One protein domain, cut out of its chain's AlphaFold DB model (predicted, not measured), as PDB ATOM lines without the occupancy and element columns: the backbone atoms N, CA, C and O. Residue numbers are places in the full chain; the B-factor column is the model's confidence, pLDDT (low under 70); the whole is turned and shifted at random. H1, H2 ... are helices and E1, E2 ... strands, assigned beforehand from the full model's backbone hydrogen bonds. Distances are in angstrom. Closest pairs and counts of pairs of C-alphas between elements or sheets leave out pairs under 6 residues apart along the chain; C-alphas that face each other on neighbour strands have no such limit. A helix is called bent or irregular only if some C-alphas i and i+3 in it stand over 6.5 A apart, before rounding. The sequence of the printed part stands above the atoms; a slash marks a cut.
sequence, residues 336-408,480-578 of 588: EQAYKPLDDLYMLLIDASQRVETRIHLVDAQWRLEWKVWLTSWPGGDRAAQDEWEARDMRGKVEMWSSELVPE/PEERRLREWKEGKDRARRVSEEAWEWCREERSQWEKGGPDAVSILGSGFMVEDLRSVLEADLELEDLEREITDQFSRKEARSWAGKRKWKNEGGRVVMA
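What this domain is: This is residues 336 to 408 and 480 to 578 of the 588 residues of an uncharacterized protein of Elsinoe australis (UniProt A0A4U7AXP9). One long helix, H1, makes the core and long axis of an elongated body: H2 folds back along its later part as a helical hairpin, H3, H4, H5 and H6 pack round its earlier part, and a small strand hairpin, E1 and E2, sits beside H1 past H6. Residues 377 to 382 stick out at the tip of the H1 and H2 hairpin. The printed part has 172 residues, with six named helices and then two named strands, antiparallel in the order E1 - E2; the class is mostly helix. It is loose, with a radius of gyration of the C-alphas of 19.8 A and spans of 70 by 36 by 26 A.

Where its parts are: H1, residues 336 to 376, begins at C-alpha (52.363, 118.831, 57.506) and is 57.2 A long; it is irregular, with C-alphas 338 and 341 7.6 A apart, and has a kink of 33 degrees near residue 343. H2, residues 384 to 405, is 30.9 A long. Then come H3, 480 to 495, 21.8 A; H4, 500 to 514; H5, 529 to 538; H6, 543 to 556; E1, 568 to 570; and E2, 575 to 577, ending at C-alpha (34.981, 112.131, 95.759).

How they stand to each other: H1 is the hub. The closest C-alphas where it touches others are Leu 362 and Trp 401 of H2, 5.6 A, at a shallow tilt of 29 degrees, opposite ways; Pro 341 and Ala 495 of H3, 4.9 A; Tyr 339 and Ala 502 of H4, 5.2 A; Tyr 346 and Leu 533 of H5, 6.7 A; and Ala 352 and Glu 547 of H6, 6.3 A. In E1 and E2, N 569 and O 576 are 2.8 A apart. Not every O i to N i+4 pair is within hydrogen-bond range in H1, 35 of 37, and H4, 9 of 11.

The domain as a whole: Residues 409 to 479 are not printed; C-alphas 408 and 480 are 8.5 A apart. The links H4 to H5 and H6 to E1 are long. The pLDDT is under 70 at residues 380 to 385, 406 to 408, 516 to 521 and 558 to 564.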
ATOM      1  N   GLU A 336      52.200 118.919  56.044       90.50
ATOM      2  CA  GLU A 336      52.363 118.831  57.506       90.50
ATOM      3  C   GLU A 336      52.503 120.212  58.149       90.50
ATOM      4  O   GLU A 336      51.826 120.533  59.123       90.50
ATOM      5  N   GLN A 337      53.319 121.089  57.559       90.81
ATOM      6  CA  GLN A 337      53.469 122.463  58.042       90.81
ATOM      7  C   GLN A 337      52.153 123.246  57.998       90.81
ATOM      8  O   GLN A 337      51.902 124.067  58.881       90.81
ATOM      9  N   ALA A 338      51.303 122.999  56.996       95.06
ATOM     10  CA  ALA A 338      50.052 123.726  56.828       95.06
ATOM     11  C   ALA A 338      49.005 123.380  57.897       95.06
ATOM     12  O   ALA A 338      48.242 124.267  58.285       95.06
ATOM     13  N   TYR A 339      48.966 122.136  58.392       95.94
ATOM     14  CA  TYR A 339      48.056 121.741  59.476       95.94
ATOM     15  C   TYR A 339      48.716 121.616  60.851       95.94
ATOM     16  O   TYR A 339      48.007 121.360  61.822       95.94
ATOM     17  N   LYS A 340      50.024 121.874  60.986       93.94
ATOM     18  CA  LYS A 340      50.734 121.872  62.277       93.94
ATOM     19  C   LYS A 340      50.003 122.620  63.410       93.94
ATOM     20  O   LYS A 340      49.965 122.089  64.516       93.94
ATOM     21  N   PRO A 341      49.373 123.793  63.194       97.00
ATOM     22  CA  PRO A 341      48.616 124.447  64.261       97.00
ATOM     23  C   PRO A 341      47.441 123.627  64.824       97.00
ATOM     24  O   PRO A 341      47.055 123.849  65.968       97.00
ATOM     25  N   LEU A 342      46.868 122.709  64.038       96.81
ATOM     26  CA  LEU A 342      45.823 121.784  64.493       96.81
ATOM     27  C   LEU A 342      46.404 120.709  65.413       96.81
ATOM     28  O   LEU A 342      45.833 120.451  66.469       96.81
ATOM     29  N   ASP A 343      47.553 120.139  65.042       93.25
ATOM     30  CA  ASP A 343      48.280 119.178  65.879       93.25
ATOM     31  C   ASP A 343      48.717 119.827  67.198       93.25
ATOM     32  O   ASP A 343      48.507 119.257  68.265       93.25
ATOM     33  N   ASP A 344      49.254 121.051  67.142       92.44
ATOM     34  CA  ASP A 344      49.656 121.798  68.336       92.44
ATOM     35  C   ASP A 344      48.460 122.025  69.278       92.44
ATOM     36  O   ASP A 344      48.587 121.848  70.488       92.44
ATOM     37  N   LEU A 345      47.284 122.379  68.739       96.62
ATOM     38  CA  LEU A 345      46.067 122.504  69.542       96.62
ATOM     39  C   LEU A 345      45.628 121.145  70.107       96.62
ATOM     40  O   LEU A 345      45.232 121.076  71.266       96.62
ATOM     41  N   TYR A 346      45.726 120.061  69.337       94.75
ATOM     42  CA  TYR A 346      45.359 118.729  69.820       94.75
ATOM     43  C   TYR A 346      46.247 118.245  70.965       94.75
ATOM     44  O   TYR A 346      45.742 117.664  71.922       94.75
ATOM     45  N   MET A 347      47.547 118.544  70.927       92.81
ATOM     46  CA  MET A 347      48.441 118.253  72.050       92.81
ATOM     47  C   MET A 347      47.993 118.965  73.334       92.81
ATOM     48  O   MET A 347      48.059 118.372  74.410       92.81
ATOM     49  N   LEU A 348      47.452 120.185  73.231       94.50
ATOM     50  CA  LEU A 348      46.857 120.886  74.377       94.50
ATOM     51  C   LEU A 348      45.553 120.221  74.857       94.50
ATOM     52  O   LEU A 348      45.274 120.229  76.057       94.50
ATOM     53  N   LEU A 349      44.759 119.621  73.958       95.31
ATOM     54  CA  LEU A 349      43.600 118.804  74.350       95.31
ATOM     55  C   LEU A 349      44.045 117.535  75.097       95.31
ATOM     56  O   LEU A 349      43.431 117.195  76.108       95.31
ATOM     57  N   ILE A 350      45.089 116.843  74.619       92.25
ATOM     58  CA  ILE A 350      45.650 115.648  75.277       92.25
ATOM     59  C   ILE A 350      46.114 115.999  76.689       92.25
ATOM     60  O   ILE A 350      45.729 115.327  77.641       92.25
ATOM     61  N   ASP A 351      46.882 117.076  76.827       91.56
ATOM     62  CA  ASP A 351      47.373 117.570  78.114       91.56
ATOM     63  C   ASP A 351      46.211 117.926  79.070       91.56
ATOM     64  O   ASP A 351      46.187 117.503  80.229       91.56
ATOM     65  N   ALA A 352      45.161 118.600  78.579       94.50
ATOM     66  CA  ALA A 352      43.942 118.831  79.361       94.50
ATOM     67  C   ALA A 352      43.245 117.523  79.782       94.50
ATOM     68  O   ALA A 352      42.778 117.408  80.919       94.50
ATOM     69  N   SER A 353      43.204 116.523  78.897       93.44
ATOM     70  CA  SER A 353      42.643 115.201  79.192       93.44
ATOM     71  C   SER A 353      43.424 114.469  80.275       93.44
ATOM     72  O   SER A 353      42.819 113.963  81.222       93.44
ATOM     73  N   GLN A 354      44.752 114.455  80.170       91.44
ATOM     74  CA  GLN A 354      45.643 113.839  81.151       91.44
ATOM     75  C   GLN A 354      45.480 114.486  82.524       91.44
ATOM     76  O   GLN A 354      45.367 113.779  83.516       91.44
ATOM     77  N   ARG A 355      45.344 115.816  82.610       92.19
ATOM     78  CA  ARG A 355      45.067 116.482  83.895       92.19
ATOM     79  C   ARG A 355      43.752 116.043  84.526       92.19
ATOM     80  O   ARG A 355      43.695 115.831  85.737       92.19
ATOM     81  N   VAL A 356      42.681 115.937  83.738       93.94
ATOM     82  CA  VAL A 356      41.393 115.441  84.246       93.94
ATOM     83  C   VAL A 356      41.533 113.996  84.730       93.94
ATOM     84  O   VAL A 356      41.035 113.666  85.807       93.94
ATOM     85  N   GLU A 357      42.259 113.155  83.996       92.06
ATOM     86  CA  GLU A 357      42.558 111.776  84.387       92.06
ATOM     87  C   GLU A 357      43.392 111.696  85.678       92.06
ATOM     88  O   GLU A 357      43.016 110.979  86.606       92.06
ATOM     89  N   THR A 358      44.445 112.504  85.825       90.88
ATOM     90  CA  THR A 358      45.221 112.597  87.070       90.88
ATOM     91  C   THR A 358      44.345 113.059  88.237       90.88
ATOM     92  O   THR A 358      44.452 112.511  89.335       90.88
ATOM     93  N   ARG A 359      43.410 114.005  88.032       94.44
ATOM     94  CA  ARG A 359      42.432 114.404  89.072       94.44
ATOM     95  C   ARG A 359      41.538 113.236  89.474       94.44
ATOM     96  O   ARG A 359      41.280 113.056  90.662       94.44
ATOM     97  N   ILE A 360      41.093 112.429  88.509       92.50
ATOM     98  CA  ILE A 360      40.335 111.199  88.769       92.50
ATOM     99  C   ILE A 360      41.154 110.227  89.621       92.50
ATOM    100  O   ILE A 360      40.650 109.745  90.637       92.50
ATOM    101  N   HIS A 361      42.411 109.976  89.258       90.69
ATOM    102  CA  HIS A 361      43.299 109.095  90.015       90.69
ATOM    103  C   HIS A 361      43.564 109.597  91.435       90.69
ATOM    104  O   HIS A 361      43.447 108.821  92.387       90.69
ATOM    105  N   LEU A 362      43.841 110.893  91.597       92.62
ATOM    106  CA  LEU A 362      44.033 111.517  92.903       92.62
ATOM    107  C   LEU A 362      42.803 111.321  93.795       92.62
ATOM    108  O   LEU A 362      42.934 110.839  94.920       92.62
ATOM    109  N   VAL A 363      41.613 111.654  93.290       93.69
ATOM    110  CA  VAL A 363      40.359 111.509  94.042       93.69
ATOM    111  C   VAL A 363      40.073 110.039  94.374       93.69
ATOM    112  O   VAL A 363      39.645 109.740  95.489       93.69
ATOM    113  N   ASP A 364      40.354 109.105  93.458       91.25
ATOM    114  CA  ASP A 364      40.205 107.663  93.700       91.25
ATOM    115  C   ASP A 364      41.147 107.169  94.812       91.25
ATOM    116  O   ASP A 364      40.707 106.451  95.716       91.25
ATOM    117  N   ALA A 365      42.421 107.582  94.809       90.38
ATOM    118  CA  ALA A 365      43.356 107.231  95.880       90.38
ATOM    119  C   ALA A 365      43.013 107.894  97.214       90.38
ATOM    120  O   ALA A 365      43.107 107.226  98.244       90.38
ATOM    121  N   GLN A 366      42.574 109.156  97.217       92.81
ATOM    122  CA  GLN A 366      42.102 109.828  98.431       92.81
ATOM    123  C   GLN A 366      40.919 109.074  99.039       92.81
ATOM    124  O   GLN A 366      40.951 108.741 100.223       92.81
ATOM    125  N   TRP A 367      39.933 108.701  98.221       93.00
ATOM    126  CA  TRP A 367      38.798 107.906  98.679       93.00
ATOM    127  C   TRP A 367      39.248 106.565  99.274       93.00
ATOM    128  O   TRP A 367      38.795 106.172 100.349       93.00
ATOM    129  N   ARG A 368      40.159 105.845  98.600       89.38
ATOM    130  CA  ARG A 368      40.670 104.547  99.087       89.38
ATOM    131  C   ARG A 368      41.421 104.696 100.397       89.38
ATOM    132  O   ARG A 368      41.266 103.851 101.276       89.38
ATOM    133  N   LEU A 369      42.217 105.750 100.521       90.00
ATOM    134  CA  LEU A 369      42.947 106.061 101.735       90.00
ATOM    135  C   LEU A 369      41.982 106.349 102.891       90.00
ATOM    136  O   LEU A 369      42.118 105.732 103.946       90.00
ATOM    137  N   GLU A 370      40.984 107.211 102.688       89.94
ATOM    138  CA  GLU A 370      39.959 107.514 103.696       89.94
ATOM    139  C   GLU A 370      39.179 106.261 104.107       89.94
ATOM    140  O   GLU A 370      39.011 105.993 105.299       89.94
ATOM    141  N   TRP A 371      38.778 105.440 103.134       86.38
ATOM    142  CA  TRP A 371      38.087 104.176 103.373       86.38
ATOM    143  C   TRP A 371      38.927 103.197 104.204       86.38
ATOM    144  O   TRP A 371      38.422 102.558 105.129       86.38
ATOM    145  N   LYS A 372      40.226 103.089 103.908       86.06
ATOM    146  CA  LYS A 372      41.153 102.221 104.646       86.06
ATOM    147  C   LYS A 372      41.412 102.725 106.058       86.06
ATOM    148  O   LYS A 372      41.333 101.939 106.997       86.06
ATOM    149  N   VAL A 373      41.641 104.027 106.228       85.62
ATOM    150  CA  VAL A 373      41.771 104.648 107.555       85.62
ATOM    151  C   VAL A 373      40.514 104.376 108.385       85.62
ATOM    152  O   VAL A 373      40.618 103.943 109.533       85.62
ATOM    153  N   TRP A 374      39.331 104.525 107.788       85.69
ATOM    154  CA  TRP A 374      38.070 104.200 108.447       85.69
ATOM    155  C   TRP A 374      37.978 102.718 108.852       85.69
ATOM    156  O   TRP A 374      37.693 102.439 110.017       85.69
ATOM    157  N   LEU A 375      38.302 101.771 107.961       81.88
ATOM    158  CA  LEU A 375      38.320 100.334 108.282       81.88
ATOM    159  C   LEU A 375      39.286  99.996 109.427       81.88
ATOM    160  O   LEU A 375      38.920  99.258 110.339       81.88
ATOM    161  N   THR A 376      40.493 100.570 109.426       80.44
ATOM    162  CA  THR A 376      41.490 100.334 110.490       80.44
ATOM    163  C   THR A 376      41.089 100.920 111.842       80.44
ATOM    164  O   THR A 376      41.551 100.451 112.880       80.44
ATOM    165  N   SER A 377      40.200 101.918 111.858       80.56
ATOM    166  CA  SER A 377      39.669 102.488 113.099       80.56
ATOM    167  C   SER A 377      38.623 101.593 113.784       80.56
ATOM    168  O   SER A 377      38.204 101.886 114.908       80.56
ATOM    169  N   TRP A 378      38.207 100.492 113.142       78.94
ATOM    170  CA  TRP A 378      37.203  99.574 113.671       78.94
ATOM    171  C   TRP A 378      37.803  98.610 114.718       78.94
ATOM    172  O   TRP A 378      38.735  97.861 114.413       78.94
ATOM    173  N   PRO A 379      37.263  98.545 115.953       71.31
ATOM    174  CA  PRO A 379      37.738  97.604 116.966       71.31
ATOM    175  C   PRO A 379      37.349  96.158 116.605       71.31
ATOM    176  O   PRO A 379      36.166  95.823 116.645       71.31
ATOM    177  N   GLY A 380      38.323  95.295 116.288       68.19
ATOM    178  CA  GLY A 380      38.111  93.836 116.194       68.19
ATOM    179  C   GLY A 380      38.643  93.109 114.951       68.19
ATOM    180  O   GLY A 380      38.417  91.908 114.838       68.19
ATOM    181  N   GLY A 381      39.337  93.780 114.025       60.62
ATOM    182  CA  GLY A 381      39.874  93.140 112.818       60.62
ATOM    183  C   GLY A 381      41.338  92.697 112.940       60.62
ATOM    184  O   GLY A 381      42.225  93.538 113.032       60.62
ATOM    185  N   ASP A 382      41.612  91.395 112.803       63.47
ATOM    186  CA  ASP A 382      42.967  90.804 112.671       63.47
ATOM    187  C   ASP A 382      43.712  91.215 111.368       63.47
ATOM    188  O   ASP A 382      44.795  90.717 111.071       63.47
ATOM    189  N   ARG A 383      43.150  92.133 110.564       66.69
ATOM    190  CA  ARG A 383      43.696  92.601 109.269       66.69
ATOM    191  C   ARG A 383      44.552  93.872 109.339       66.69
ATOM    192  O   ARG A 383      45.053  94.316 108.307       66.69
ATOM    193  N   ALA A 384      44.773  94.422 110.533       67.81
ATOM    194  CA  ALA A 384      45.420  95.724 110.729       67.81
ATOM    195  C   ALA A 384      46.765  95.893 109.987       67.81
ATOM    196  O   ALA A 384      47.021  96.958 109.435       67.81
ATOM    197  N   ALA A 385      47.595  94.844 109.911       68.06
ATOM    198  CA  ALA A 385      48.912  94.922 109.270       68.06
ATOM    199  C   ALA A 385      48.855  95.011 107.730       68.06
ATOM    200  O   ALA A 385      49.634  95.749 107.129       68.06
ATOM    201  N   GLN A 386      47.935  94.287 107.076       71.25
ATOM    202  CA  GLN A 386      47.777  94.360 105.617       71.25
ATOM    203  C   GLN A 386      47.162  95.705 105.204       71.25
ATOM    204  O   GLN A 386      47.594  96.319 104.228       71.25
ATOM    205  N   ASP A 387      46.197  96.196 105.983       76.94
ATOM    206  CA  ASP A 387      45.545  97.477 105.722       76.94
ATOM    207  C   ASP A 387      46.484  98.678 105.946       76.94
ATOM    208  O   ASP A 387      46.360  99.688 105.253       76.94
ATOM    209  N   GLU A 388      47.469  98.571 106.846       80.38
ATOM    210  CA  GLU A 388      48.483  99.613 107.055       80.38
ATOM    211  C   GLU A 388      49.442  99.753 105.860       80.38
ATOM    212  O   GLU A 388      49.752 100.878 105.451       80.38
ATOM    213  N   TRP A 389      49.873  98.634 105.264       82.31
ATOM    214  CA  TRP A 389      50.712  98.650 104.059       82.31
ATOM    215  C   TRP A 389      49.970  99.267 102.868       82.31
ATOM    216  O   TRP A 389      50.493 100.180 102.230       82.31
ATOM    217  N   GLU A 390      48.721  98.855 102.620       81.81
ATOM    218  CA  GLU A 390      47.901  99.428 101.542       81.81
ATOM    219  C   GLU A 390      47.607 100.920 101.777       81.81
ATOM    220  O   GLU A 390      47.641 101.714 100.839       81.81
ATOM    221  N   ALA A 391      47.370 101.347 103.023       85.12
ATOM    222  CA  ALA A 391      47.198 102.765 103.348       85.12
ATOM    223  C   ALA A 391      48.486 103.577 103.123       85.12
ATOM    224  O   ALA A 391      48.423 104.741 102.725       85.12
ATOM    225  N   ARG A 392      49.660 102.983 103.370       86.00
ATOM    226  CA  ARG A 392      50.951 103.613 103.071       86.00
ATOM    227  C   ARG A 392      51.173 103.750 101.563       86.00
ATOM    228  O   ARG A 392      51.559 104.834 101.135       86.00
ATOM    229  N   ASP A 393      50.894 102.706 100.786       86.25
ATOM    230  CA  ASP A 393      50.944 102.746  99.316       86.25
ATOM    231  C   ASP A 393      50.011 103.836  98.759       86.25
ATOM    232  O   ASP A 393      50.432 104.684  97.973       86.25
ATOM    233  N   MET A 394      48.766 103.897  99.248       89.25
ATOM    234  CA  MET A 394      47.811 104.926  98.825       89.25
ATOM    235  C   MET A 394      48.248 106.336  99.227       89.25
ATOM    236  O   MET A 394      48.063 107.256  98.438       89.25
ATOM    237  N   ARG A 395      48.872 106.532 100.400       89.38
ATOM    238  CA  ARG A 395      49.480 107.829 100.756       89.38
ATOM    239  C   ARG A 395      50.553 108.243  99.756       89.38
ATOM    240  O   ARG A 395      50.523 109.386  99.318       89.38
ATOM    241  N   GLY A 396      51.431 107.317  99.367       87.69
ATOM    242  CA  GLY A 396      52.447 107.574  98.342       87.69
ATOM    243  C   GLY A 396      51.827 107.982  97.003       87.69
ATOM    244  O   GLY A 396      52.266 108.951  96.397       87.69
ATOM    245  N   LYS A 397      50.745 107.315  96.578       89.25
ATOM    246  CA  LYS A 397      50.003 107.675  95.354       89.25
ATOM    247  C   LYS A 397      49.302 109.030  95.446       89.25
ATOM    248  O   LYS A 397      49.354 109.796  94.489       89.25
ATOM    249  N   VAL A 398      48.668 109.344  96.580       90.44
ATOM    250  CA  VAL A 398      48.065 110.667  96.823       90.44
ATOM    251  C   VAL A 398      49.134 111.752  96.774       90.44
ATOM    252  O   VAL A 398      48.915 112.772  96.135       90.44
ATOM    253  N   GLU A 399      50.282 111.541  97.416       88.06
ATOM    254  CA  GLU A 399      51.401 112.485  97.400       88.06
ATOM    255  C   GLU A 399      51.943 112.685  95.978       88.06
ATOM    256  O   GLU A 399      52.038 113.822  95.519       88.06
ATOM    257  N   MET A 400      52.185 111.592  95.249       87.00
ATOM    258  CA  MET A 400      52.642 111.604  93.858       87.00
ATOM    259  C   MET A 400      51.671 112.368  92.944       87.00
ATOM    260  O   MET A 400      52.053 113.380  92.364       87.00
ATOM    261  N   TRP A 401      50.396 111.977  92.874       86.94
ATOM    262  CA  TRP A 401      49.418 112.643  91.999       86.94
ATOM    263  C   TRP A 401      49.038 114.051  92.467       86.94
ATOM    264  O   TRP A 401      48.739 114.917  91.647       86.94
ATOM    265  N   SER A 402      49.067 114.324  93.775       86.69
ATOM    266  CA  SER A 402      48.908 115.692  94.273       86.69
ATOM    267  C   SER A 402      50.082 116.564  93.843       86.69
ATOM    268  O   SER A 402      49.858 117.730  93.538       86.69
ATOM    269  N   SER A 403      51.305 116.029  93.793       79.56
ATOM    270  CA  SER A 403      52.469 116.771  93.297       79.56
ATOM    271  C   SER A 403      52.412 117.031  91.788       79.56
ATOM    272  O   SER A 403      52.906 118.058  91.340       79.56
ATOM    273  N   GLU A 404      51.752 116.162  91.014       82.56
ATOM    274  CA  GLU A 404      51.501 116.377  89.580       82.56
ATOM    275  C   GLU A 404      50.424 117.449  89.312       82.56
ATOM    276  O   GLU A 404      50.463 118.124  88.285       82.56
ATOM    277  N   LEU A 405      49.445 117.612  90.215       79.81
ATOM    278  CA  LEU A 405      48.304 118.528  90.040       79.81
ATOM    279  C   LEU A 405      48.452 119.881  90.733       79.81
ATOM    280  O   LEU A 405      47.848 120.861  90.289       79.81
ATOM    281  N   VAL A 406      49.181 119.943  91.847       67.69
ATOM    282  CA  VAL A 406      49.480 121.213  92.504       67.69
ATOM    283  C   VAL A 406      50.508 121.925  91.633       67.69
ATOM    284  O   VAL A 406      51.593 121.386  91.432       67.69
ATOM    285  N   PRO A 407      50.214 123.136  91.125       57.19
ATOM    286  CA  PRO A 407      51.233 123.923  90.466       57.19
ATOM    287  C   PRO A 407      52.292 124.219  91.516       57.19
ATOM    288  O   PRO A 407      52.038 124.923  92.498       57.19
ATOM    289  N   GLU A 408      53.461 123.626  91.345       53.78
ATOM    290  CA  GLU A 408      54.609 123.878  92.188       53.78
ATOM    291  C   GLU A 408      55.004 125.328  92.001       53.78
ATOM    292  O   GLU A 408      55.817 125.669  91.163       53.78
ATOM    293  N   PRO A 480      51.973 128.591  86.078       83.56
ATOM    294  CA  PRO A 480      51.668 127.576  85.069       83.56
ATOM    295  C   PRO A 480      50.203 127.602  84.595       83.56
ATOM    296  O   PRO A 480      49.928 127.220  83.463       83.56
ATOM    297  N   GLU A 481      49.257 128.066  85.420       86.69
ATOM    298  CA  GLU A 481      47.854 128.247  85.001       86.69
ATOM    299  C   GLU A 481      47.702 129.378  83.972       86.69
ATOM    300  O   GLU A 481      47.029 129.211  82.957       86.69
ATOM    301  N   GLU A 482      48.364 130.521  84.192       88.81
ATOM    302  CA  GLU A 482      48.337 131.645  83.245       88.81
ATOM    303  C   GLU A 482      49.011 131.259  81.926       88.81
ATOM    304  O   GLU A 482      48.470 131.539  80.852       88.81
ATOM    305  N   ARG A 483      50.135 130.533  82.009       88.94
ATOM    306  CA  ARG A 483      50.810 129.952  80.846       88.94
ATOM    307  C   ARG A 483      49.873 129.059  80.042       88.94
ATOM    308  O   ARG A 483      49.713 129.283  78.843       88.94
ATOM    309  N   ARG A 484      49.217 128.093  80.693       89.75
ATOM    310  CA  ARG A 484      48.280 127.170  80.035       89.75
ATOM    311  C   ARG A 484      47.117 127.904  79.384       89.75
ATOM    312  O   ARG A 484      46.764 127.600  78.248       89.75
ATOM    313  N   LEU A 485      46.548 128.902  80.060       92.88
ATOM    314  CA  LEU A 485      45.464 129.707  79.498       92.88
ATOM    315  C   LEU A 485      45.917 130.480  78.249       92.88
ATOM    316  O   LEU A 485      45.183 130.556  77.261       92.88
ATOM    317  N   ARG A 486      47.130 131.041  78.270       92.44
ATOM    318  CA  ARG A 486      47.707 131.719  77.107       92.44
ATOM    319  C   ARG A 486      47.984 130.744  75.965       92.44
ATOM    320  O   ARG A 486      47.541 131.011  74.851       92.44
ATOM    321  N   GLU A 487      48.677 129.637  76.227       92.38
ATOM    322  CA  GLU A 487      48.990 128.606  75.227       92.38
ATOM    323  C   GLU A 487      47.710 128.059  74.587       92.38
ATOM    324  O   GLU A 487      47.636 127.954  73.362       92.38
ATOM    325  N   TRP A 488      46.668 127.821  75.391       95.56
ATOM    326  CA  TRP A 488      45.333 127.456  74.924       95.56
ATOM    327  C   TRP A 488      44.761 128.487  73.949       95.56
ATOM    328  O   TRP A 488      44.365 128.154  72.830       95.56
ATOM    329  N   LYS A 489      44.747 129.762  74.349       95.88
ATOM    330  CA  LYS A 489      44.203 130.853  73.535       95.88
ATOM    331  C   LYS A 489      44.970 131.033  72.227       95.88
ATOM    332  O   LYS A 489      44.361 131.123  71.163       95.88
ATOM    333  N   GLU A 490      46.297 131.061  72.292       93.31
ATOM    334  CA  GLU A 490      47.147 131.190  71.112       93.31
ATOM    335  C   GLU A 490      47.035 129.966  70.196       93.31
ATOM    336  O   GLU A 490      46.983 130.120  68.976       93.31
ATOM    337  N   GLY A 491      46.946 128.761  70.767       94.94
ATOM    338  CA  GLY A 491      46.693 127.518  70.044       94.94
ATOM    339  C   GLY A 491      45.380 127.573  69.264       94.94
ATOM    340  O   GLY A 491      45.388 127.362  68.049       94.94
ATOM    341  N   LYS A 492      44.273 127.965  69.919       97.38
ATOM    342  CA  LYS A 492      42.975 128.191  69.252       97.38
ATOM    343  C   LYS A 492      43.095 129.214  68.120       97.38
ATOM    344  O   LYS A 492      42.620 128.970  67.010       97.38
ATOM    345  N   ASP A 493      43.740 130.350  68.377       96.25
ATOM    346  CA  ASP A 493      43.874 131.433  67.399       96.25
ATOM    347  C   ASP A 493      44.712 131.038  66.178       96.25
ATOM    348  O   ASP A 493      44.397 131.460  65.061       96.25
ATOM    349  N   ARG A 494      45.765 130.226  66.355       95.81
ATOM    350  CA  ARG A 494      46.548 129.677  65.238       95.81
ATOM    351  C   ARG A 494      45.747 128.632  64.463       95.81
ATOM    352  O   ARG A 494      45.692 128.718  63.238       95.81
ATOM    353  N   ALA A 495      45.079 127.708  65.154       96.94
ATOM    354  CA  ALA A 495      44.260 126.663  64.539       96.94
ATOM    355  C   ALA A 495      43.103 127.236  63.695       96.94
ATOM    356  O   ALA A 495      42.840 126.757  62.595       96.94
ATOM    357  N   ARG A 496      42.477 128.337  64.134       97.56
ATOM    358  CA  ARG A 496      41.433 129.055  63.371       97.56
ATOM    359  C   ARG A 496      41.895 129.627  62.036       97.56
ATOM    360  O   ARG A 496      41.067 129.901  61.173       97.56
ATOM    361  N   ARG A 497      43.196 129.877  61.876       97.31
ATOM    362  CA  ARG A 497      43.769 130.440  60.643       97.31
ATOM    363  C   ARG A 497      44.149 129.363  59.629       97.31
ATOM    364  O   ARG A 497      44.541 129.709  58.518       97.31
ATOM    365  N   VAL A 498      44.053 128.088  60.003       97.25
ATOM    366  CA  VAL A 498      44.338 126.960  59.116       97.25
ATOM    367  C   VAL A 498      43.260 126.884  58.034       97.25
ATOM    368  O   VAL A 498      42.068 126.946  58.319       97.25
ATOM    369  N   SER A 499      43.680 126.774  56.774       97.75
ATOM    370  CA  SER A 499      42.774 126.669  55.622       97.75
ATOM    371  C   SER A 499      42.000 125.346  55.610       97.75
ATOM    372  O   SER A 499      42.544 124.330  56.032       97.75
ATOM    373  N   GLU A 500      40.799 125.317  55.022       97.69
ATOM    374  CA  GLU A 500      40.007 124.079  54.860       97.69
ATOM    375  C   GLU A 500      40.770 122.953  54.141       97.69
ATOM    376  O   GLU A 500      40.649 121.794  54.517       97.69
ATOM    377  N   GLU A 501      41.616 123.278  53.160       97.56
ATOM    378  CA  GLU A 501      42.454 122.284  52.472       97.56
ATOM    379  C   GLU A 501      43.416 121.570  53.444       97.56
ATOM    380  O   GLU A 501      43.561 120.350  53.418       97.56
ATOM    381  N   ALA A 502      44.023 122.319  54.365       97.00
ATOM    382  CA  ALA A 502      44.896 121.761  55.394       97.00
ATOM    383  C   ALA A 502      44.113 120.948  56.445       97.00
ATOM    384  O   ALA A 502      44.614 119.929  56.922       97.00
ATOM    385  N   TRP A 503      42.866 121.326  56.756       97.00
ATOM    386  CA  TRP A 503      41.960 120.492  57.557       97.00
ATOM    387  C   TRP A 503      41.670 119.144  56.888       97.00
ATOM    388  O   TRP A 503      41.637 118.117  57.567       97.00
ATOM    389  N   GLU A 504      41.461 119.130  55.569       96.12
ATOM    390  CA  GLU A 504      41.255 117.896  54.805       96.12
ATOM    391  C   GLU A 504      42.509 117.018  54.794       96.12
ATOM    392  O   GLU A 504      42.388 115.813  55.016       96.12
ATOM    393  N   TRP A 505      43.701 117.605  54.623       96.12
ATOM    394  CA  TRP A 505      44.969 116.869  54.729       96.12
ATOM    395  C   TRP A 505      45.145 116.228  56.106       96.12
ATOM    396  O   TRP A 505      45.417 115.032  56.187       96.12
ATOM    397  N   CYS A 506      44.917 116.997  57.176       94.38
ATOM    398  CA  CYS A 506      44.983 116.491  58.545       94.38
ATOM    399  C   CYS A 506      44.013 115.315  58.747       94.38
ATOM    400  O   CYS A 506      44.401 114.261  59.248       94.38
ATOM    401  N   ARG A 507      42.762 115.450  58.282       93.69
ATOM    402  CA  ARG A 507      41.753 114.383  58.352       93.69
ATOM    403  C   ARG A 507      42.166 113.136  57.579       93.69
ATOM    404  O   ARG A 507      42.005 112.035  58.096       93.69
ATOM    405  N   GLU A 508      42.649 113.278  56.347       92.50
ATOM    406  CA  GLU A 508      43.050 112.143  55.511       92.50
ATOM    407  C   GLU A 508      44.160 111.336  56.189       92.50
ATOM    408  O   GLU A 508      44.010 110.123  56.367       92.50
ATOM    409  N   GLU A 509      45.216 112.018  56.626       89.56
ATOM    410  CA  GLU A 509      46.372 111.403  57.271       89.56
ATOM    411  C   GLU A 509      45.990 110.712  58.581       89.56
ATOM    412  O   GLU A 509      46.317 109.547  58.803       89.56
ATOM    413  N   ARG A 510      45.215 111.394  59.426       87.94
ATOM    414  CA  ARG A 510      44.841 110.900  60.758       87.94
ATOM    415  C   ARG A 510      43.805 109.788  60.698       87.94
ATOM    416  O   ARG A 510      43.899 108.838  61.471       87.94
ATOM    417  N   SER A 511      42.929 109.798  59.693       85.81
ATOM    418  CA  SER A 511      41.963 108.715  59.482       85.81
ATOM    419  C   SER A 511      42.619 107.350  59.254       85.81
ATOM    420  O   SER A 511      41.972 106.326  59.473       85.81
ATOM    421  N   GLN A 512      43.878 107.308  58.801       79.31
ATOM    422  CA  GLN A 512      44.621 106.056  58.640       79.31
ATOM    423  C   GLN A 512      45.015 105.463  59.999       79.31
ATOM    424  O   GLN A 512      44.891 104.257  60.193       79.31
ATOM    425  N   TRP A 513      45.401 106.316  60.948       74.31
ATOM    426  CA  TRP A 513      45.756 105.932  62.316       74.31
ATOM    427  C   TRP A 513      44.516 105.587  63.154       74.31
ATOM    428  O   TRP A 513      44.495 104.597  63.882       74.31
ATOM    429  N   GLU A 514      43.438 106.355  62.987       77.19
ATOM    430  CA  GLU A 514      42.210 106.226  63.782       77.19
ATOM    431  C   GLU A 514      41.357 104.999  63.413       77.19
ATOM    432  O   GLU A 514      40.552 104.536  64.218       77.19
ATOM    433  N   LYS A 515      41.521 104.428  62.212       73.56
ATOM    434  CA  LYS A 515      40.736 103.263  61.757       73.56
ATOM    435  C   LYS A 515      41.219 101.911  62.295       73.56
ATOM    436  O   LYS A 515      40.528 100.918  62.067       73.56
ATOM    437  N   GLY A 516      42.370 101.840  62.969       61.41
ATOM    438  CA  GLY A 516      43.001 100.557  63.316       61.41
ATOM    439  C   GLY A 516      43.605 100.432  64.715       61.41
ATOM    440  O   GLY A 516      43.926  99.313  65.108       61.41
ATOM    441  N   GLY A 517      43.761 101.524  65.467       63.81
ATOM    442  CA  GLY A 517      44.413 101.494  66.777       63.81
ATOM    443  C   GLY A 517      43.429 101.388  67.952       63.81
ATOM    444  O   GLY A 517      42.415 102.088  67.945       63.81
ATOM    445  N   PRO A 518      43.727 100.599  69.006       56.19
ATOM    446  CA  PRO A 518      43.055 100.733  70.308       56.19
ATOM    447  C   PRO A 518      43.224 102.144  70.912       56.19
ATOM    448  O   PRO A 518      42.435 102.532  71.773       56.19
ATOM    449  N   ASP A 519      44.182 102.917  70.386       53.56
ATOM    450  CA  ASP A 519      44.540 104.281  70.784       53.56
ATOM    451  C   ASP A 519      43.904 105.378  69.907       53.56
ATOM    452  O   ASP A 519      44.344 106.528  69.928       53.56
ATOM    453  N   ALA A 520      42.856 105.069  69.133       58.97
ATOM    454  CA  ALA A 520      42.021 106.086  68.489       58.97
ATOM    455  C   ALA A 520      41.190 106.834  69.556       58.97
ATOM    456  O   ALA A 520      39.981 106.636  69.707       58.97
ATOM    457  N   VAL A 521      41.860 107.643  70.379       64.75
ATOM    458  CA  VAL A 521      41.261 108.281  71.551       64.75
ATOM    459  C   VAL A 521      40.698 109.633  71.150       64.75
ATOM    460  O   VAL A 521      41.331 110.667  71.308       64.75
ATOM    461  N   SER A 522      39.460 109.639  70.664       84.50
ATOM    462  CA  SER A 522      38.673 110.866  70.740       84.50
ATOM    463  C   SER A 522      38.451 111.235  72.207       84.50
ATOM    464  O   SER A 522      37.773 110.513  72.958       84.50
ATOM    465  N   ILE A 523      39.012 112.380  72.578       87.88
ATOM    466  CA  ILE A 523      38.982 112.988  73.905       87.88
ATOM    467  C   ILE A 523      37.556 113.436  74.237       87.88
ATOM    468  O   ILE A 523      37.047 113.126  75.314       87.88
ATOM    469  N   LEU A 524      36.860 114.068  73.283       89.38
ATOM    470  CA  LEU A 524      35.487 114.561  73.484       89.38
ATOM    471  C   LEU A 524      34.405 113.557  73.065       89.38
ATOM    472  O   LEU A 524      33.211 113.841  73.132       89.38
ATOM    473  N   GLY A 525      34.801 112.346  72.668       83.69
ATOM    474  CA  GLY A 525      33.873 111.274  72.317       83.69
ATOM    475  C   GLY A 525      33.202 111.395  70.951       83.69
ATOM    476  O   GLY A 525      32.294 110.611  70.684       83.69
ATOM    477  N   SER A 526      33.667 112.289  70.077       82.88
ATOM    478  CA  SER A 526      33.245 112.363  68.671       82.88
ATOM    479  C   SER A 526      33.699 111.161  67.825       82.88
ATOM    480  O   SER A 526      33.127 110.886  66.772       82.88
ATOM    481  N   GLY A 527      34.711 110.424  68.294       81.38
ATOM    482  CA  GLY A 527      35.302 109.271  67.611       81.38
ATOM    483  C   GLY A 527      36.509 109.603  66.729       81.38
ATOM    484  O   GLY A 527      37.215 108.677  66.348       81.38
ATOM    485  N   PHE A 528      36.784 110.888  66.463       85.38
ATOM    486  CA  PHE A 528      37.930 111.335  65.664       85.38
ATOM    487  C   PHE A 528      38.534 112.630  66.227       85.38
ATOM    488  O   PHE A 528      37.814 113.562  66.578       85.38
ATOM    489  N   MET A 529      39.861 112.732  66.236       91.62
ATOM    490  CA  MET A 529      40.620 113.908  66.672       91.62
ATOM    491  C   MET A 529      40.152 115.190  65.975       91.62
ATOM    492  O   MET A 529      39.939 116.222  66.609       91.62
ATOM    493  N   VAL A 530      39.996 115.135  64.650       92.81
ATOM    494  CA  VAL A 530      39.648 116.311  63.839       92.81
ATOM    495  C   VAL A 530      38.275 116.875  64.214       92.81
ATOM    496  O   VAL A 530      38.075 118.089  64.178       92.81
ATOM    497  N   GLU A 531      37.339 116.015  64.614       94.12
ATOM    498  CA  GLU A 531      35.996 116.429  65.022       94.12
ATOM    499  C   GLU A 531      35.984 116.984  66.459       94.12
ATOM    500  O   GLU A 531      35.251 117.935  66.739       94.12
ATOM    501  N   ASP A 532      36.860 116.492  67.344       94.62
ATOM    502  CA  ASP A 532      37.092 117.108  68.661       94.62
ATOM    503  C   ASP A 532      37.660 118.531  68.508       94.62
ATOM    504  O   ASP A 532      37.155 119.471  69.122       94.62
ATOM    505  N   LEU A 533      38.652 118.715  67.626       96.25
ATOM    506  CA  LEU A 533      39.230 120.031  67.332       96.25
ATOM    507  C   LEU A 533      38.195 121.006  66.758       96.25
ATOM    508  O   LEU A 533      38.125 122.154  67.200       96.25
ATOM    509  N   ARG A 534      37.367 120.565  65.799       96.25
ATOM    510  CA  ARG A 534      36.265 121.389  65.271       96.25
ATOM    511  C   ARG A 534      35.293 121.780  66.374       96.25
ATOM    512  O   ARG A 534      34.990 122.960  66.505       96.25
ATOM    513  N   SER A 535      34.882 120.824  67.205       96.19
ATOM    514  CA  SER A 535      33.960 121.071  68.319       96.19
ATOM    515  C   SER A 535      34.503 122.135  69.276       96.19
ATOM    516  O   SER A 535      33.783 123.069  69.625       96.19
ATOM    517  N   VAL A 536      35.790 122.053  69.637       96.88
ATOM    518  CA  VAL A 536      36.464 123.063  70.467       96.88
ATOM    519  C   VAL A 536      36.427 124.447  69.822       96.88
ATOM    520  O   VAL A 536      36.113 125.435  70.489       96.88
ATOM    521  N   LEU A 537      36.766 124.542  68.536       97.50
ATOM    522  CA  LEU A 537      36.899 125.826  67.850       97.50
ATOM    523  C   LEU A 537      35.553 126.482  67.531       97.50
ATOM    524  O   LEU A 537      35.448 127.705  67.656       97.50
ATOM    525  N   GLU A 538      34.557 125.685  67.131       97.00
ATOM    526  CA  GLU A 538      33.198 126.120  66.785       97.00
ATOM    527  C   GLU A 538      32.401 126.537  68.022       97.00
ATOM    528  O   GLU A 538      31.720 127.562  67.989       97.00
ATOM    529  N   ALA A 539      32.514 125.784  69.122       97.06
ATOM    530  CA  ALA A 539      31.896 126.146  70.397       97.06
ATOM    531  C   ALA A 539      32.701 127.203  71.176       97.06
ATOM    532  O   ALA A 539      32.243 127.659  72.221       97.06
ATOM    533  N   ASP A 540      33.879 127.588  70.667       97.12
ATOM    534  CA  ASP A 540      34.831 128.501  71.305       97.12
ATOM    535  C   ASP A 540      35.121 128.128  72.765       97.12
ATOM    536  O   ASP A 540      35.138 128.987  73.644       97.12
ATOM    537  N   LEU A 541      35.347 126.837  73.030       96.94
ATOM    538  CA  LEU A 541      35.518 126.353  74.398       96.94
ATOM    539  C   LEU A 541      36.725 127.026  75.062       96.94
ATOM    540  O   LEU A 541      37.846 127.040  74.531       96.94
ATOM    541  N   GLU A 542      36.499 127.597  76.238       97.44
ATOM    542  CA  GLU A 542      37.575 128.002  77.133       97.44
ATOM    543  C   GLU A 542      38.159 126.767  77.823       97.44
ATOM    544  O   GLU A 542      37.512 125.722  77.899       97.44
ATOM    545  N   LEU A 543      39.396 126.860  78.320       95.69
ATOM    546  CA  LEU A 543      40.103 125.701  78.877       95.69
ATOM    547  C   LEU A 543      39.318 125.040  80.025       95.69
ATOM    548  O   LEU A 543      39.232 123.819  80.108       95.69
ATOM    549  N   GLU A 544      38.675 125.845  80.872       95.38
ATOM    550  CA  GLU A 544      37.814 125.348  81.950       95.38
ATOM    551  C   GLU A 544      36.535 124.663  81.441       95.38
ATOM    552  O   GLU A 544      36.019 123.761  82.099       95.38
ATOM    553  N   ASP A 545      35.971 125.106  80.315       97.12
ATOM    554  CA  ASP A 545      34.809 124.458  79.694       97.12
ATOM    555  C   ASP A 545      35.219 123.142  79.025       97.12
ATOM    556  O   ASP A 545      34.506 122.146  79.140       97.12
ATOM    557  N   LEU A 546      36.401 123.113  78.400       96.75
ATOM    558  CA  LEU A 546      36.990 121.894  77.861       96.75
ATOM    559  C   LEU A 546      37.191 120.844  78.960       96.75
ATOM    560  O   LEU A 546      36.726 119.718  78.811       96.75
ATOM    561  N   GLU A 547      37.858 121.186  80.066       95.94
ATOM    562  CA  GLU A 547      38.108 120.231  81.158       95.94
ATOM    563  C   GLU A 547      36.799 119.698  81.766       95.94
ATOM    564  O   GLU A 547      36.720 118.526  82.156       95.94
ATOM    565  N   ARG A 548      35.742 120.522  81.795       96.69
ATOM    566  CA  ARG A 548      34.395 120.087  82.189       96.69
ATOM    567  C   ARG A 548      33.808 119.075  81.205       96.69
ATOM    568  O   ARG A 548      33.353 118.024  81.651       96.69
ATOM    569  N   GLU A 549      33.867 119.336  79.899       96.38
ATOM    570  CA  GLU A 549      33.382 118.391  78.882       96.38
ATOM    571  C   GLU A 549      34.179 117.078  78.909       96.38
ATOM    572  O   GLU A 549      33.599 115.997  78.871       96.38
ATOM    573  N   ILE A 550      35.501 117.139  79.070       95.19
ATOM    574  CA  ILE A 550      36.350 115.951  79.232       95.19
ATOM    575  C   ILE A 550      35.904 115.132  80.455       95.19
ATOM    576  O   ILE A 550      35.745 113.910  80.372       95.19
ATOM    577  N   THR A 551      35.647 115.790  81.589       94.81
ATOM    578  CA  THR A 551      35.161 115.127  82.811       94.81
ATOM    579  C   THR A 551      33.798 114.460  82.584       94.81
ATOM    580  O   THR A 551      33.569 113.319  83.009       94.81
ATOM    581  N   ASP A 552      32.894 115.128  81.863       93.69
ATOM    582  CA  ASP A 552      31.618 114.571  81.409       93.69
ATOM    583  C   ASP A 552      31.824 113.324  80.541       93.69
ATOM    584  O   ASP A 552      31.171 112.301  80.774       93.69
ATOM    585  N   GLN A 553      32.771 113.341  79.606       91.88
ATOM    586  CA  GLN A 553      33.068 112.191  78.751       91.88
ATOM    587  C   GLN A 553      33.629 111.003  79.538       91.88
ATOM    588  O   GLN A 553      33.110 109.891  79.389       91.88
ATOM    589  N   PHE A 554      34.584 111.215  80.451       90.25
ATOM    590  CA  PHE A 554      35.077 110.164  81.356       90.25
ATOM    591  C   PHE A 554      33.973 109.597  82.261       90.25
ATOM    592  O   PHE A 554      33.993 108.423  82.638       90.25
ATOM    593  N   SER A 555      32.975 110.413  82.612       89.19
ATOM    594  CA  SER A 555      31.819 109.959  83.388       89.19
ATOM    595  C   SER A 555      30.848 109.090  82.571       89.19
ATOM    596  O   SER A 555      30.251 108.160  83.123       89.19
ATOM    597  N   ARG A 556      30.720 109.321  81.258       88.44
ATOM    598  CA  ARG A 556      29.836 108.548  80.363       88.44
ATOM    599  C   ARG A 556      30.495 107.262  79.880       88.44
ATOM    600  O   ARG A 556      29.869 106.205  79.883       88.44
ATOM    601  N   LYS A 557      31.764 107.352  79.482       81.56
ATOM    602  CA  LYS A 557      32.594 106.218  79.091       81.56
ATOM    603  C   LYS A 557      33.096 105.566  80.371       81.56
ATOM    604  O   LYS A 557      34.084 105.992  80.955       81.56
ATOM    605  N   GLU A 558      32.380 104.566  80.872       66.69
ATOM    606  CA  GLU A 558      32.899 103.741  81.959       66.69
ATOM    607  C   GLU A 558      34.152 103.014  81.448       66.69
ATOM    608  O   GLU A 558      34.064 101.976  80.792       66.69
ATOM    609  N   ALA A 559      35.327 103.619  81.662       66.88
ATOM    610  CA  ALA A 559      36.599 103.021  81.290       66.88
ATOM    611  C   ALA A 559      36.663 101.614  81.895       66.88
ATOM    612  O   ALA A 559      36.308 101.417  83.061       66.88
ATOM    613  N   ARG A 560      37.107 100.621  81.113       62.66
ATOM    614  CA  ARG A 560      37.171  99.219  81.570       62.66
ATOM    615  C   ARG A 560      37.947  99.070  82.880       62.66
ATOM    616  O   ARG A 560      37.587  98.235  83.703       62.66
ATOM    617  N   SER A 561      38.971  99.897  83.082       61.25
ATOM    618  CA  SER A 561      39.780  99.956  84.303       61.25
ATOM    619  C   SER A 561      38.972 100.326  85.557       61.25
ATOM    620  O   SER A 561      39.368  99.955  86.663       61.25
ATOM    621  N   TRP A 562      37.828 101.006  85.411       64.31
ATOM    622  CA  TRP A 562      37.024 101.542  86.519       64.31
ATOM    623  C   TRP A 562      35.600 100.983  86.603       64.31
ATOM    624  O   TRP A 562      34.846 101.384  87.496       64.31
ATOM    625  N   ALA A 563      35.229 100.050  85.722       66.50
ATOM    626  CA  ALA A 563      33.873  99.520  85.663       66.50
ATOM    627  C   ALA A 563      33.424  98.901  87.000       66.50
ATOM    628  O   ALA A 563      34.097  98.031  87.559       66.50
ATOM    629  N   GLY A 564      32.307  99.393  87.544       68.31
ATOM    630  CA  GLY A 564      31.760  98.979  88.844       68.31
ATOM    631  C   GLY A 564      32.612  99.347  90.069       68.31
ATOM    632  O   GLY A 564      32.327  98.882  91.173       68.31
ATOM    633  N   LYS A 565      33.667 100.158  89.903       73.62
ATOM    634  CA  LYS A 565      34.636 100.491  90.965       73.62
ATOM    635  C   LYS A 565      34.836 101.988  91.193       73.62
ATOM    636  O   LYS A 565      35.655 102.323  92.043       73.62
ATOM    637  N   ARG A 566      34.110 102.873  90.495       78.81
ATOM    638  CA  ARG A 566      34.285 104.334  90.617       78.81
ATOM    639  C   ARG A 566      34.221 104.806  92.066       78.81
ATOM    640  O   ARG A 566      33.205 104.625  92.735       78.81
ATOM    641  N   LYS A 567      35.300 105.449  92.516       90.50
ATOM    642  CA  LYS A 567      35.391 106.137  93.813       90.50
ATOM    643  C   LYS A 567      35.363 107.662  93.688       90.50
ATOM    644  O   LYS A 567      35.622 108.389  94.640       90.50
ATOM    645  N   TRP A 568      34.971 108.132  92.511       92.81
ATOM    646  CA  TRP A 568      34.754 109.528  92.172       92.81
ATOM    647  C   TRP A 568      33.398 109.681  91.466       92.81
ATOM    648  O   TRP A 568      32.854 108.716  90.916       92.81
ATOM    649  N   LYS A 569      32.847 110.892  91.476       93.19
ATOM    650  CA  LYS A 569      31.659 111.293  90.715       93.19
ATOM    651  C   LYS A 569      31.928 112.620  90.011       93.19
ATOM    652  O   LYS A 569      32.785 113.395  90.428       93.19
ATOM    653  N   ASN A 570      31.204 112.859  88.927       94.06
ATOM    654  CA  ASN A 570      31.223 114.139  88.237       94.06
ATOM    655  C   ASN A 570      30.156 115.063  88.849       94.06
ATOM    656  O   ASN A 570      28.966 114.753  88.788       94.06
ATOM    657  N   GLU A 571      30.583 116.182  89.433       95.38
ATOM    658  CA  GLU A 571      29.711 117.226  89.972       95.38
ATOM    659  C   GLU A 571      29.892 118.527  89.177       95.38
ATOM    660  O   GLU A 571      30.735 119.368  89.488       95.38
ATOM    661  N   GLY A 572      29.105 118.685  88.108       92.81
ATOM    662  CA  GLY A 572      29.127 119.890  87.267       92.81
ATOM    663  C   GLY A 572      30.425 120.071  86.471       92.81
ATOM    664  O   GLY A 572      30.933 121.188  86.370       92.81
ATOM    665  N   GLY A 573      30.983 118.972  85.959       90.81
ATOM    666  CA  GLY A 573      32.263 118.910  85.253       90.81
ATOM    667  C   GLY A 573      33.479 118.959  86.185       90.81
ATOM    668  O   GLY A 573      34.601 119.169  85.732       90.81
ATOM    669  N   ARG A 574      33.273 118.783  87.498       93.06
ATOM    670  CA  ARG A 574      34.347 118.642  88.488       93.06
ATOM    671  C   ARG A 574      34.447 117.198  88.944       93.06
ATOM    672  O   ARG A 574      33.441 116.565  89.261       93.06
ATOM    673  N   VAL A 575      35.674 116.701  89.028       94.00
ATOM    674  CA  VAL A 575      35.976 115.406  89.635       94.00
ATOM    675  C   VAL A 575      35.901 115.572  91.150       94.00
ATOM    676  O   VAL A 575      36.723 116.273  91.738       94.00
ATOM    677  N   VAL A 576      34.914 114.944  91.783       94.88
ATOM    678  CA  VAL A 576      34.761 114.965  93.242       94.88
ATOM    679  C   VAL A 576      34.697 113.551  93.792       94.88
ATOM    680  O   VAL A 576      34.369 112.595  93.087       94.88
ATOM    681  N   MET A 577      35.019 113.412  95.071       94.06
ATOM    682  CA  MET A 577      34.981 112.131  95.759       94.06
ATOM    683  C   MET A 577      33.557 111.554  95.768       94.06
ATOM    684  O   MET A 577      32.584 112.273  96.004       94.06
ATOM    685  N   ALA A 578      33.417 110.257  95.473       91.31
ATOM    686  CA  ALA A 578      32.132 109.577  95.596       91.31
ATOM    687  C   ALA A 578      31.788 109.358  97.073       91.31
ATOM    688  O   ALA A 578      32.675 109.154  97.902       91.31
TER     689      ALA A 578